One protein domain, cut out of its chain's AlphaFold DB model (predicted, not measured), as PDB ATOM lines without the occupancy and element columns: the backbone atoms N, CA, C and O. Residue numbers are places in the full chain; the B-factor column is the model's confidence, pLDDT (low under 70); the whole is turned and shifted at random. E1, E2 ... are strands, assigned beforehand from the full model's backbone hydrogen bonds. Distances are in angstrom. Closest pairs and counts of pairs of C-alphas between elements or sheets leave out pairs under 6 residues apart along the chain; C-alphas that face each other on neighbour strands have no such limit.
ATOM      1  N   GLY A  95      34.538  -4.240 -37.162       86.06
ATOM      2  CA  GLY A  95      35.442  -4.029 -36.038       86.06
ATOM      3  C   GLY A  95      36.913  -3.975 -36.445       86.06
ATOM      4  O   GLY A  95      37.263  -3.574 -37.556       86.06
ATOM      5  N   PHE A  96      37.790  -4.329 -35.507       85.50
ATOM      6  CA  PHE A  96      39.224  -4.084 -35.630       85.50
ATOM      7  C   PHE A  96      40.006  -5.253 -36.226       85.50
ATOM      8  O   PHE A  96      39.825  -6.417 -35.858       85.50
ATOM      9  N   TRP A  97      40.964  -4.910 -37.081       88.19
ATOM     10  CA  TRP A  97      41.873  -5.844 -37.730       88.19
ATOM     11  C   TRP A  97      43.295  -5.316 -37.667       88.19
ATOM     12  O   TRP A  97      43.538  -4.140 -37.910       88.19
ATOM     13  N   ARG A  98      44.258  -6.190 -37.382       86.94
ATOM     14  CA  ARG A  98      45.683  -5.833 -37.407       86.94
ATOM     15  C   ARG A  98      46.375  -6.454 -38.600       86.94
ATOM     16  O   ARG A  98      46.114  -7.614 -38.920       86.94
ATOM     17  N   ARG A  99      47.303  -5.721 -39.209       85.50
ATOM     18  CA  ARG A  99      48.206  -6.290 -40.210       85.50
ATOM     19  C   ARG A  99      49.087  -7.372 -39.574       85.50
ATOM     20  O   ARG A  99      49.604  -7.193 -38.474       85.50
ATOM     21  N   SER A 100      49.234  -8.488 -40.275       82.75
ATOM     22  CA  SER A 100      50.142  -9.586 -39.949       82.75
ATOM     23  C   SER A 100      51.362  -9.534 -40.869       82.75
ATOM     24  O   SER A 100      51.220  -9.237 -42.056       82.75
ATOM     25  N   GLY A 101      52.547  -9.829 -40.334       74.44
ATOM     26  CA  GLY A 101      53.806  -9.861 -41.083       74.44
ATOM     27  C   GLY A 101      54.856  -8.874 -40.572       74.44
ATOM     28  O   GLY A 101      54.654  -8.176 -39.580       74.44
ATOM     29  N   THR A 102      56.000  -8.836 -41.255       57.91
ATOM     30  CA  THR A 102      57.121  -7.943 -40.941       57.91
ATOM     31  C   THR A 102      56.855  -6.546 -41.505       57.91
ATOM     32  O   THR A 102      56.722  -6.380 -42.715       57.91
ATOM     33  N   GLY A 103      56.750  -5.537 -40.642       64.88
ATOM     34  CA  GLY A 103      56.507  -4.150 -41.038       64.88
ATOM     35  C   GLY A 103      55.895  -3.328 -39.907       64.88
ATOM     36  O   GLY A 103      55.697  -3.833 -38.802       64.88
ATOM     37  N   ILE A 104      55.582  -2.060 -40.186       65.38
ATOM     38  CA  ILE A 104      54.902  -1.191 -39.219       65.38
ATOM     39  C   ILE A 104      53.505  -1.779 -38.950       65.38
ATOM     40  O   ILE A 104      52.740  -1.972 -39.907       65.38
ATOM     41  N   PRO A 105      53.163  -2.090 -37.686       69.06
ATOM     42  CA  PRO A 105      51.840  -2.590 -37.350       69.06
ATOM     43  C   PRO A 105      50.799  -1.547 -37.753       69.06
ATOM     44  O   PRO A 105      50.911  -0.369 -37.423       69.06
ATOM     45  N   SER A 106      49.785  -1.987 -38.492       79.00
ATOM     46  CA  SER A 106      48.690  -1.133 -38.941       79.00
ATOM     47  C   SER A 106      47.380  -1.690 -38.417       79.00
ATOM     48  O   SER A 106      47.133  -2.899 -38.500       79.00
ATOM     49  N   LEU A 107      46.569  -0.798 -37.858       84.19
ATOM     50  CA  LEU A 107      45.237  -1.091 -37.369       84.19
ATOM     51  C   LEU A 107      44.215  -0.609 -38.397       84.19
ATOM     52  O   LEU A 107      44.236   0.554 -38.798       84.19
ATOM     53  N   LEU A 108      43.321  -1.504 -38.798       86.62
ATOM     54  CA  LEU A 108      42.158  -1.200 -39.613       86.62
ATOM     55  C   LEU A 108      40.892  -1.301 -38.769       86.62
ATOM     56  O   LEU A 108      40.780  -2.170 -37.901       86.62
ATOM     57  N   PHE A 109      39.927  -0.450 -39.077       87.38
ATOM     58  CA  PHE A 109      38.583  -0.484 -38.529       87.38
ATOM     59  C   PHE A 109      37.574  -0.575 -39.669       87.38
ATOM     60  O   PHE A 109      37.566   0.291 -40.542       87.38
ATOM     61  N   PHE A 110      36.763  -1.629 -39.666       90.50
ATOM     62  CA  PHE A 110      35.702  -1.859 -40.642       90.50
ATOM     63  C   PHE A 110      34.351  -1.463 -40.055       90.50
ATOM     64  O   PHE A 110      33.981  -1.925 -38.972       90.50
ATOM     65  N   GLU A 111      33.596  -0.672 -40.809       90.00
ATOM     66  CA  GLU A 111      32.270  -0.196 -40.431       90.00
ATOM     67  C   GLU A 111      31.292  -0.212 -41.608       90.00
ATOM     68  O   GLU A 111      31.684  -0.219 -42.780       90.00
ATOM     69  N   TRP A 112      30.000  -0.245 -41.280       91.06
ATOM     70  CA  TRP A 112      28.938  -0.104 -42.266       91.06
ATOM     71  C   TRP A 112      28.880   1.330 -42.784       91.06
ATOM     72  O   TRP A 112      28.856   2.283 -42.011       91.06
ATOM     73  N   GLY A 113      28.794   1.466 -44.101       89.81
ATOM     74  CA  GLY A 113      28.314   2.669 -44.764       89.81
ATOM     75  C   GLY A 113      26.857   2.514 -45.217       89.81
ATOM     76  O   GLY A 113      26.248   1.453 -45.047       89.81
ATOM     77  N   PRO A 114      26.279   3.545 -45.857       88.50
ATOM     78  CA  PRO A 114      24.897   3.515 -46.343       88.50
ATOM     79  C   PRO A 114      24.599   2.413 -47.370       88.50
ATOM     80  O   PRO A 114      23.503   1.869 -47.364       88.50
ATOM     81  N   SER A 115      25.555   2.076 -48.237       89.88
ATOM     82  CA  SER A 115      25.415   1.038 -49.276       89.88
ATOM     83  C   SER A 115      26.728   0.297 -49.559       89.88
ATOM     84  O   SER A 115      26.976  -0.192 -50.661       89.88
ATOM     85  N   PHE A 116      27.617   0.274 -48.565       91.00
ATOM     86  CA  PHE A 116      28.958  -0.289 -48.668       91.00
ATOM     87  C   PHE A 116      29.515  -0.637 -47.285       91.00
ATOM     88  O   PHE A 116      28.924  -0.299 -46.261       91.00
ATOM     89  N   ILE A 117      30.682  -1.273 -47.255       92.19
ATOM     90  CA  ILE A 117      31.552  -1.367 -46.081       92.19
ATOM     91  C   ILE A 117      32.812  -0.565 -46.353       92.19
ATOM     92  O   ILE A 117      33.418  -0.701 -47.417       92.19
ATOM     93  N   SER A 118      33.218   0.248 -45.387       91.38
ATOM     94  CA  SER A 118      34.488   0.966 -45.423       91.38
ATOM     95  C   SER A 118      35.425   0.436 -44.354       91.38
ATOM     96  O   SER A 118      35.022   0.211 -43.216       91.38
ATOM     97  N   ALA A 119      36.688   0.284 -44.723       90.38
ATOM     98  CA  ALA A 119      37.790   0.076 -43.810       90.38
ATOM     99  C   ALA A 119      38.643   1.341 -43.764       90.38
ATOM    100  O   ALA A 119      39.051   1.857 -44.808       90.38
ATOM    101  N   SER A 120      38.962   1.789 -42.557       86.12
ATOM    102  CA  SER A 120      39.832   2.936 -42.311       86.12
ATOM    103  C   SER A 120      41.059   2.504 -41.520       86.12
ATOM    104  O   SER A 120      40.948   1.727 -40.572       86.12
ATOM    105  N   ARG A 121      42.234   3.021 -41.882       85.38
ATOM    106  CA  ARG A 121      43.422   2.985 -41.028       85.38
ATOM    107  C   ARG A 121      43.181   3.872 -39.820       85.38
ATOM    108  O   ARG A 121      42.675   4.981 -39.954       85.38
ATOM    109  N   VAL A 122      43.558   3.371 -38.657       81.31
ATOM    110  CA  VAL A 122      43.419   4.077 -37.389       81.31
ATOM    111  C   VAL A 122      44.808   4.486 -36.923       81.31
ATOM    112  O   VAL A 122      45.653   3.624 -36.672       81.31
ATOM    113  N   SER A 123      45.043   5.792 -36.820       73.56
ATOM    114  CA  SER A 123      46.300   6.367 -36.333       73.56
ATOM    115  C   SER A 123      46.049   7.475 -35.305       73.56
ATOM    116  O   SER A 123      44.980   8.088 -35.320       73.56
ATOM    117  N   PRO A 124      47.022   7.767 -34.426       70.38
ATOM    118  CA  PRO A 124      46.966   8.955 -33.581       70.38
ATOM    119  C   PRO A 124      46.905  10.232 -34.406       70.38
ATOM    120  O   PRO A 124      47.578  10.337 -35.435       70.38
ATOM    121  N   SER A 125      46.123  11.203 -33.938       69.00
ATOM    122  CA  SER A 125      46.217  12.574 -34.421       69.00
ATOM    123  C   SER A 125      47.609  13.114 -34.113       69.00
ATOM    124  O   SER A 125      48.146  12.858 -33.033       69.00
ATOM    125  N   ALA A 126      48.191  13.868 -35.046       66.94
ATOM    126  CA  ALA A 126      49.442  14.565 -34.783       66.94
ATOM    127  C   ALA A 126      49.260  15.497 -33.571       66.94
ATOM    128  O   ALA A 126      48.307  16.273 -33.515       66.94
ATOM    129  N   SER A 127      50.149  15.376 -32.587       57.41
ATOM    130  CA  SER A 127      50.191  16.274 -31.438       57.41
ATOM    131  C   SER A 127      50.884  17.571 -31.845       57.41
ATOM    132  O   SER A 127      52.063  17.539 -32.212       57.41
ATOM    133  N   ASP A 128      50.192  18.701 -31.741       56.44
ATOM    134  CA  ASP A 128      50.853  20.002 -31.796       56.44
ATOM    135  C   ASP A 128      51.650  20.210 -30.502       56.44
ATOM    136  O   ASP A 128      51.238  19.792 -29.418       56.44
ATOM    137  N   SER A 129      52.815  20.851 -30.609       57.00
ATOM    138  CA  SER A 129      53.877  20.899 -29.589       57.00
ATOM    139  C   SER A 129      53.524  21.592 -28.260       57.00
ATOM    140  O   SER A 129      54.423  21.894 -27.485       57.00
ATOM    141  N   ASN A 130      52.247  21.865 -27.986       55.81
ATOM    142  CA  ASN A 130      51.780  22.459 -26.733       55.81
ATOM    143  C   ASN A 130      50.447  21.890 -26.208       55.81
ATOM    144  O   ASN A 130      49.953  22.362 -25.185       55.81
ATOM    145  N   SER A 131      49.862  20.874 -26.852       52.91
ATOM    146  CA  SER A 131      48.713  20.151 -26.303       52.91
ATOM    147  C   SER A 131      48.779  18.674 -26.690       52.91
ATOM    148  O   SER A 131      48.842  18.305 -27.859       52.91
ATOM    149  N   VAL A 132      48.775  17.794 -25.687       54.59
ATOM    150  CA  VAL A 132      48.592  16.359 -25.923       54.59
ATOM    151  C   VAL A 132      47.141  16.166 -26.362       54.59
ATOM    152  O   VAL A 132      46.230  16.166 -25.538       54.59
ATOM    153  N   THR A 133      46.912  16.072 -27.670       51.91
ATOM    154  CA  THR A 133      45.605  15.751 -28.241       51.91
ATOM    155  C   THR A 133      45.444  14.236 -28.305       51.91
ATOM    156  O   THR A 133      46.215  13.525 -28.943       51.91
ATOM    157  N   TYR A 134      44.415  13.720 -27.635       57.06
ATOM    158  CA  TYR A 134      44.073  12.291 -27.614       57.06
ATOM    159  C   TYR A 134      43.236  11.863 -28.837       57.06
ATOM    160  O   TYR A 134      42.485  10.891 -28.776       57.06
ATOM    161  N   GLY A 135      43.312  12.618 -29.935       59.94
ATOM    162  CA  GLY A 135      42.452  12.445 -31.100       59.94
ATOM    163  C   GLY A 135      42.849  11.240 -31.950       59.94
ATOM    164  O   GLY A 135      44.024  10.924 -32.111       59.94
ATOM    165  N   VAL A 136      41.864  10.575 -32.547       68.25
ATOM    166  CA  VAL A 136      42.092   9.512 -33.531       68.25
ATOM    167  C   VAL A 136      41.817  10.052 -34.915       68.25
ATOM    168  O   VAL A 136      40.776  10.662 -35.154       68.25
ATOM    169  N   THR A 137      42.702   9.759 -35.857       75.19
ATOM    170  CA  THR A 137      42.421   9.971 -37.271       75.19
ATOM    171  C   THR A 137      42.077   8.634 -37.916       75.19
ATOM    172  O   THR A 137      42.852   7.676 -37.861       75.19
ATOM    173  N   LYS A 138      40.883   8.568 -38.512       81.19
ATOM    174  CA  LYS A 138      40.480   7.492 -39.417       81.19
ATOM    175  C   LYS A 138      40.809   7.924 -40.838       81.19
ATOM    176  O   LYS A 138      40.234   8.883 -41.344       81.19
ATOM    177  N   THR A 139      41.711   7.202 -41.479       82.38
ATOM    178  CA  THR A 139      42.082   7.451 -42.869       82.38
ATOM    179  C   THR A 139      41.500   6.345 -43.745       82.38
ATOM    180  O   THR A 139      41.845   5.183 -43.516       82.38
ATOM    181  N   PRO A 140      40.636   6.650 -44.731       83.62
ATOM    182  CA  PRO A 140      40.060   5.640 -45.614       83.62
ATOM    183  C   PRO A 140      41.135   4.748 -46.244       83.62
ATOM    184  O   PRO A 140      42.206   5.214 -46.628       83.62
ATOM    185  N   PHE A 141      40.866   3.447 -46.310       83.69
ATOM    186  CA  PHE A 141      41.809   2.457 -46.825       83.69
ATOM    187  C   PHE A 141      41.181   1.576 -47.894       83.69
ATOM    188  O   PHE A 141      41.733   1.434 -48.982       83.69
ATOM    189  N   LEU A 142      40.037   0.973 -47.584       88.94
ATOM    190  CA  LEU A 142      39.399  -0.005 -48.451       88.94
ATOM    191  C   LEU A 142      37.888   0.172 -48.420       88.94
ATOM    192  O   LEU A 142      37.308   0.519 -47.396       88.94
ATOM    193  N   TRP A 143      37.253  -0.078 -49.552       89.75
ATOM    194  CA  TRP A 143      35.820   0.071 -49.728       89.75
ATOM    195  C   TRP A 143      35.258  -1.137 -50.462       89.75
ATOM    196  O   TRP A 143      35.804  -1.534 -51.489       89.75
ATOM    197  N   MET A 144      34.174  -1.713 -49.945       91.69
ATOM    198  CA  MET A 144      33.509  -2.896 -50.492       91.69
ATOM    199  C   MET A 144      32.034  -2.605 -50.750       91.69
ATOM    200  O   MET A 144      31.323  -2.168 -49.848       91.69
ATOM    201  N   SER A 145      31.543  -2.926 -51.943       91.25
ATOM    202  CA  SER A 145      30.117  -2.855 -52.271       91.25
ATOM    203  C   SER A 145      29.689  -3.998 -53.182       91.25
ATOM    204  O   SER A 145      30.481  -4.873 -53.543       91.25
ATOM    205  N   LEU A 146      28.415  -3.971 -53.562       89.50
ATOM    206  CA  LEU A 146      27.876  -4.780 -54.642       89.50
ATOM    207  C   LEU A 146      27.785  -3.958 -55.937       89.50
ATOM    208  O   LEU A 146      27.582  -2.743 -55.887       89.50
ATOM    209  N   SER A 147      27.975  -4.615 -57.081       86.44
ATOM    210  CA  SER A 147      27.648  -4.086 -58.409       86.44
ATOM    211  C   SER A 147      26.146  -4.209 -58.693       86.44
ATOM    212  O   SER A 147      25.421  -4.858 -57.935       86.44
ATOM    213  N   GLU A 148      25.673  -3.636 -59.805       81.56
ATOM    214  CA  GLU A 148      24.266  -3.758 -60.235       81.56
ATOM    215  C   GLU A 148      23.861  -5.221 -60.520       81.56
ATOM    216  O   GLU A 148      22.697  -5.597 -60.363       81.56
ATOM    217  N   GLU A 149      24.837  -6.064 -60.873       81.75
ATOM    218  CA  GLU A 149      24.708  -7.512 -61.086       81.75
ATOM    219  C   GLU A 149      24.857  -8.330 -59.788       81.75
ATOM    220  O   GLU A 149      24.767  -9.557 -59.796       81.75
ATOM    221  N   GLY A 150      25.125  -7.673 -58.656       83.50
ATOM    222  CA  GLY A 150      25.340  -8.326 -57.367       83.50
ATOM    223  C   GLY A 150      26.725  -8.949 -57.186       83.50
ATOM    224  O   GLY A 150      26.921  -9.763 -56.277       83.50
ATOM    225  N   HIS A 151      27.709  -8.577 -58.005       87.12
ATOM    226  CA  HIS A 151      29.094  -8.978 -57.782       87.12
ATOM    227  C   HIS A 151      29.748  -8.112 -56.710       87.12
ATOM    228  O   HIS A 151      29.497  -6.914 -56.625       87.12
ATOM    229  N   VAL A 152      30.619  -8.711 -55.898       88.81
ATOM    230  CA  VAL A 152      31.418  -7.949 -54.935       88.81
ATOM    231  C   VAL A 152      32.449  -7.121 -55.691       88.81
ATOM    232  O   VAL A 152      33.218  -7.649 -56.497       88.81
ATOM    233  N   VAL A 153      32.472  -5.826 -55.402       88.19
ATOM    234  CA  VAL A 153      33.452  -4.883 -55.928       88.19
ATOM    235  C   VAL A 153      34.225  -4.308 -54.754       88.19
ATOM    236  O   VAL A 153      33.638  -3.923 -53.744       88.19
ATOM    237  N   THR A 154      35.552  -4.282 -54.857       89.94
ATOM    238  CA  THR A 154      36.405  -3.726 -53.809       89.94
ATOM    239  C   THR A 154      37.479  -2.833 -54.400       89.94
ATOM    240  O   THR A 154      38.136  -3.182 -55.382       89.94
ATOM    241  N   TYR A 155      37.642  -1.675 -53.773       87.00
ATOM    242  CA  TYR A 155      38.620  -0.668 -54.142       87.00
ATOM    243  C   TYR A 155      39.476  -0.306 -52.937       87.00
ATOM    244  O   TYR A 155      38.988  -0.258 -51.808       87.00
ATOM    245  N   LEU A 156      40.750  -0.038 -53.192       85.25
ATOM    246  CA  LEU A 156      41.733   0.365 -52.202       85.25
ATOM    247  C   LEU A 156      42.333   1.713 -52.602       85.25
ATOM    248  O   LEU A 156      42.726   1.897 -53.756       85.25
ATOM    249  N   ASP A 157      42.424   2.631 -51.639       79.62
ATOM    250  CA  ASP A 157      43.213   3.856 -51.772       79.62
ATOM    251  C   ASP A 157      44.591   3.631 -51.121       79.62
ATOM    252  O   ASP A 157      44.690   3.467 -49.897       79.62
ATOM    253  N   PRO A 158      45.674   3.567 -51.918       67.94
ATOM    254  CA  PRO A 158      47.010   3.363 -51.377       67.94
ATOM    255  C   PRO A 158      47.478   4.554 -50.529       67.94
ATOM    256  O   PRO A 158      48.116   4.325 -49.496       67.94
ATOM    257  N   ASP A 159      47.120   5.777 -50.924       66.00
ATOM    258  CA  ASP A 159      47.616   7.030 -50.348       66.00
ATOM    259  C   ASP A 159      46.780   7.484 -49.142       66.00
ATOM    260  O   ASP A 159      47.259   8.270 -48.326       66.00
ATOM    261  N   GLY A 160      45.554   6.967 -48.998       61.91
ATOM    262  CA  GLY A 160      44.655   7.310 -47.897       61.91
ATOM    263  C   GLY A 160      44.312   8.798 -47.888       61.91
ATOM    264  O   GLY A 160      44.419   9.463 -46.857       61.91
ATOM    265  N   ARG A 161      43.959   9.360 -49.045       58.88
ATOM    266  CA  ARG A 161      43.570  10.770 -49.121       58.88
ATOM    267  C   ARG A 161      42.208  10.925 -48.438       58.88
ATOM    268  O   ARG A 161      41.334  10.070 -48.557       58.88
ATOM    269  N   SER A 162      42.037  12.011 -47.685       49.12
ATOM    270  CA  SER A 162      40.858  12.264 -46.837       49.12
ATOM    271  C   SER A 162      39.531  12.297 -47.601       49.12
ATOM    272  O   SER A 162      38.474  12.097 -47.009       49.12
ATOM    273  N   ASP A 163      39.585  12.505 -48.916       52.00
ATOM    274  CA  ASP A 163      38.423  12.775 -49.753       52.00
ATOM    275  C   ASP A 163      38.088  11.549 -50.610       52.00
ATOM    276  O   ASP A 163      38.156  11.574 -51.841       52.00
ATOM    277  N   PHE A 164      37.727  10.448 -49.949       51.41
ATOM    278  CA  PHE A 164      37.307   9.214 -50.610       51.41
ATOM    279  C   PHE A 164      35.941   9.421 -51.288       51.41
ATOM    280  O   PHE A 164      34.883   9.155 -50.717       51.41
ATOM    281  N   LYS A 165      35.952   9.948 -52.516       55.19
ATOM    282  CA  LYS A 165      34.754  10.113 -53.346       55.19
ATOM    283  C   LYS A 165      34.675   8.967 -54.360       55.19
ATOM    284  O   LYS A 165      35.562   8.860 -55.205       55.19
ATOM    285  N   PRO A 166      33.600   8.153 -54.361       50.28
ATOM    286  CA  PRO A 166      33.429   7.036 -55.302       50.28
ATOM    287  C   PRO A 166      33.330   7.470 -56.779       50.28
ATOM    288  O   PRO A 166      33.311   6.625 -57.676       50.28
ATOM    289  N   GLU A 167      33.264   8.778 -57.033       49.12
ATOM    290  CA  GLU A 167      33.266   9.408 -58.355       49.12
ATOM    291  C   GLU A 167      34.673   9.475 -58.977       49.12
ATOM    292  O   GLU A 167      34.799   9.413 -60.199       49.12
ATOM    293  N   ILE A 168      35.744   9.499 -58.171       50.62
ATOM    294  CA  ILE A 168      37.136   9.526 -58.654       50.62
ATOM    295  C   ILE A 168      37.673   8.088 -58.715       50.62
ATOM    296  O   ILE A 168      38.631   7.707 -58.049       50.62
ATOM    297  N   ARG A 169      37.029   7.244 -59.531       53.50
ATOM    298  CA  ARG A 169      37.424   5.831 -59.715       53.50
ATOM    299  C   ARG A 169      38.826   5.656 -60.317       53.50
ATOM    300  O   ARG A 169      39.372   4.561 -60.262       53.50
ATOM    301  N   SER A 170      39.393   6.710 -60.901       53.66
ATOM    302  CA  SER A 170      40.640   6.661 -61.675       53.66
ATOM    303  C   SER A 170      41.913   6.517 -60.833       53.66
ATOM    304  O   SER A 170      42.944   6.137 -61.380       53.66
ATOM    305  N   GLU A 171      41.860   6.815 -59.531       64.12
ATOM    306  CA  GLU A 171      43.020   6.735 -58.620       64.12
ATOM    307  C   GLU A 171      42.982   5.505 -57.698       64.12
ATOM    308  O   GLU A 171      43.966   5.194 -57.026       64.12
ATOM    309  N   LEU A 172      41.863   4.773 -57.693       73.88
ATOM    310  CA  LEU A 172      41.641   3.618 -56.831       73.88
ATOM    311  C   LEU A 172      42.152   2.324 -57.471       73.88
ATOM    312  O   LEU A 172      41.967   2.074 -58.664       73.88
ATOM    313  N   VAL A 173      42.743   1.455 -56.653       80.12
ATOM    314  CA  VAL A 173      43.210   0.132 -57.081       80.12
ATOM    315  C   VAL A 173      42.103  -0.885 -56.833       80.12
ATOM    316  O   VAL A 173      41.626  -1.027 -55.707       80.12
ATOM    317  N   ALA A 174      41.682  -1.604 -57.872       85.81
ATOM    318  CA  ALA A 174      40.767  -2.727 -57.703       85.81
ATOM    319  C   ALA A 174      41.493  -3.872 -56.984       85.81
ATOM    320  O   ALA A 174      42.570  -4.297 -57.403       85.81
ATOM    321  N   VAL A 175      40.897  -4.381 -55.909       88.06
ATOM    322  CA  VAL A 175      41.480  -5.450 -55.088       88.06
ATOM    323  C   VAL A 175      40.492  -6.595 -54.913       88.06
ATOM    324  O   VAL A 175      39.279  -6.402 -54.987       88.06
ATOM    325  N   ASP A 176      41.020  -7.787 -54.675       88.94
ATOM    326  CA  ASP A 176      40.270  -8.943 -54.215       88.94
ATOM    327  C   ASP A 176      40.498  -9.122 -52.709       88.94
ATOM    328  O   ASP A 176      41.609  -8.980 -52.190       88.94
ATOM    329  N   VAL A 177      39.415  -9.425 -51.998       90.00
ATOM    330  CA  VAL A 177      39.413  -9.641 -50.551       90.00
ATOM    331  C   VAL A 177      39.045 -11.092 -50.281       90.00
ATOM    332  O   VAL A 177      37.890 -11.498 -50.426       90.00
ATOM    333  N   SER A 178      40.044 -11.877 -49.888       89.44
ATOM    334  CA  SER A 178      39.932 -13.313 -49.656       89.44
ATOM    335  C   SER A 178      39.857 -13.621 -48.166       89.44
ATOM    336  O   SER A 178      40.718 -13.225 -47.379       89.44
ATOM    337  N   PHE A 179      38.828 -14.365 -47.769       87.50
ATOM    338  CA  PHE A 179      38.627 -14.783 -46.386       87.50
ATOM    339  C   PHE A 179      39.296 -16.130 -46.127       87.50
ATOM    340  O   PHE A 179      38.942 -17.139 -46.738       87.50
ATOM    341  N   MET A 180      40.219 -16.162 -45.171       86.50
ATOM    342  CA  MET A 180      40.820 -17.384 -44.647       86.50
ATOM    343  C   MET A 180      40.163 -17.712 -43.301       86.50
ATOM    344  O   MET A 180      40.603 -17.300 -42.228       86.50
ATOM    345  N   GLY A 181      39.036 -18.422 -43.359       84.62
ATOM    346  CA  GLY A 181      38.204 -18.674 -42.181       84.62
ATOM    347  C   GLY A 181      37.485 -17.409 -41.694       84.62
ATOM    348  O   GLY A 181      37.051 -16.583 -42.493       84.62
ATOM    349  N   LYS A 182      37.317 -17.267 -40.371       84.19
ATOM    350  CA  LYS A 182      36.572 -16.144 -39.757       84.19
ATOM    351  C   LYS A 182      37.463 -15.025 -39.213       84.19
ATOM    352  O   LYS A 182      36.961 -13.962 -38.866       84.19
ATOM    353  N   THR A 183      38.764 -15.254 -39.088       87.69
ATOM    354  CA  THR A 183      39.663 -14.353 -38.349       87.69
ATOM    355  C   THR A 183      40.834 -13.858 -39.174       87.69
ATOM    356  O   THR A 183      41.665 -13.135 -38.640       87.69
ATOM    357  N   HIS A 184      40.932 -14.235 -40.447       90.75
ATOM    358  CA  HIS A 184      42.042 -13.851 -41.309       90.75
ATOM    359  C   HIS A 184      41.506 -13.407 -42.669       90.75
ATOM    360  O   HIS A 184      40.702 -14.093 -43.295       90.75
ATOM    361  N   LEU A 185      41.935 -12.222 -43.083       91.38
ATOM    362  CA  LEU A 185      41.643 -11.605 -44.363       91.38
ATOM    363  C   LEU A 185      42.945 -11.422 -45.142       91.38
ATOM    364  O   LEU A 185      43.960 -11.021 -44.569       91.38
ATOM    365  N   VAL A 186      42.907 -11.671 -46.443       90.50
ATOM    366  CA  VAL A 186      43.986 -11.325 -47.367       90.50
ATOM    367  C   VAL A 186      43.426 -10.358 -48.389       90.50
ATOM    368  O   VAL A 186      42.403 -10.634 -49.010       90.50
ATOM    369  N   VAL A 187      44.076  -9.213 -48.530       89.69
ATOM    370  CA  VAL A 187      43.769  -8.239 -49.573       89.69
ATOM    371  C   VAL A 187      44.860  -8.369 -50.622       89.69
ATOM    372  O   VAL A 187      46.042  -8.356 -50.269       89.69
ATOM    373  N   GLU A 188      44.477  -8.498 -51.889       89.19
ATOM    374  CA  GLU A 188      45.385  -8.645 -53.033       89.19
ATOM    375  C   GLU A 188      44.927  -7.765 -54.193       89.19
ATOM    376  O   GLU A 188      43.740  -7.515 -54.357       89.19
ATOM    377  N   GLU A 189      45.845  -7.293 -55.030       86.06
ATOM    378  CA  GLU A 189      45.462  -6.554 -56.234       86.06
ATOM    379  C   GLU A 189      44.719  -7.465 -57.220       86.06
ATOM    380  O   GLU A 189      45.188  -8.557 -57.567       86.06
ATOM    381  N   LYS A 190      43.563  -6.999 -57.705       81.25
ATOM    382  CA  LYS A 190      42.735  -7.754 -58.639       81.25
ATOM    383  C   LYS A 190      43.425  -7.805 -59.994       81.25
ATOM    384  O   LYS A 190      43.468  -6.824 -60.737       81.25
TER     385      LYS A 190
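Overview. This is residues 95 to 190 of the 326 residues of the protein "F-box protein isoform B" of Glycine soja (UniProt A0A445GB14). A single antiparallel sheet of seven strands is curled like part of a barrel and folded back on itself, so that the leaf E1 E2 E3 E4 partly faces the smaller leaf E6 E7, with E5 as the hinge. The barrel is not closed, for E1 and E7 are edge strands, and the loops of the E3-E4 and E4-E5 hairpins make the two ends of the long axis. The printed part has 96 residues with seven named strands, E1 to E7 in chain order, which is also the order across the sheet, and no named helix; the class is all strand. It is only just compact, close to loose, with a radius of gyration of the C-alphas of 14.9 A, and its elongated outline spans 53 by 32 by 22 A.

Along the chain. The longest strand is E4, residues 136 to 146, 29.2 A from first to last C-alpha; it bends by 53 degrees at residue 141. E3 is residues 117 to 124, 22.4 A, and E5 is residues 152 to 156, 13.5 A. E2, residues 107 to 112, measures 17.0 A, and E1, residues 95 to 100, 16.2 A, beginning at C-alpha 95 (35.442, -4.029, -36.038). E6, residues 173 to 180, measures 21.6 A. E7, residues 184 to 189, measures 17.0 A and ends at C-alpha 189 (45.462, -6.554, -56.234).

Arrangement. The strands form a meander, each the antiparallel neighbour of the one before, and each successive pair is a hairpin. E3 and E4 stand at 165 degrees, with N 121 and O 139 at 2.7 A and N 117 and O 144 at 2.8 A. E2 and E3 stand at 143 degrees, with N 109 and O 120 at 2.8 A. E1 and E2 stand at 146 degrees, with N 108 and O 97 at 2.8 A. E4 and E5 stand at 149 degrees, with N 143 and O 155 at 2.9 A. E5 and E6 stand at 116 degrees, with N 156 and O 173 at 2.8 A. The pairing of E6 is staggered: residues 173 to 174 pair with E5 and residues 175 to 180 with E7. E6 and E7 stand at 153 degrees, with N 178 and O 186 at 2.8 A. In this folded sheet, one sheet bent back into two leaves, 12 pairs of C-alphas lie within 11 A between the leaves. E1 and E6 are apart, as are E4 and E7.

Size, cuts and confidence. The sheet is strongly twisted, and the way across it turns by 159 degrees. The C-alphas of Asn 130 and Glu 149 are the two farthest apart, at 53.0 A. The printed part has no cut. The links E3 to E4, 11 residues, and E5 to E6, 16 residues, are long. The mean pLDDT of the printed part is 77.3, and it is under 70 in residues 102 to 105, 125 to 136 and 158 to 171.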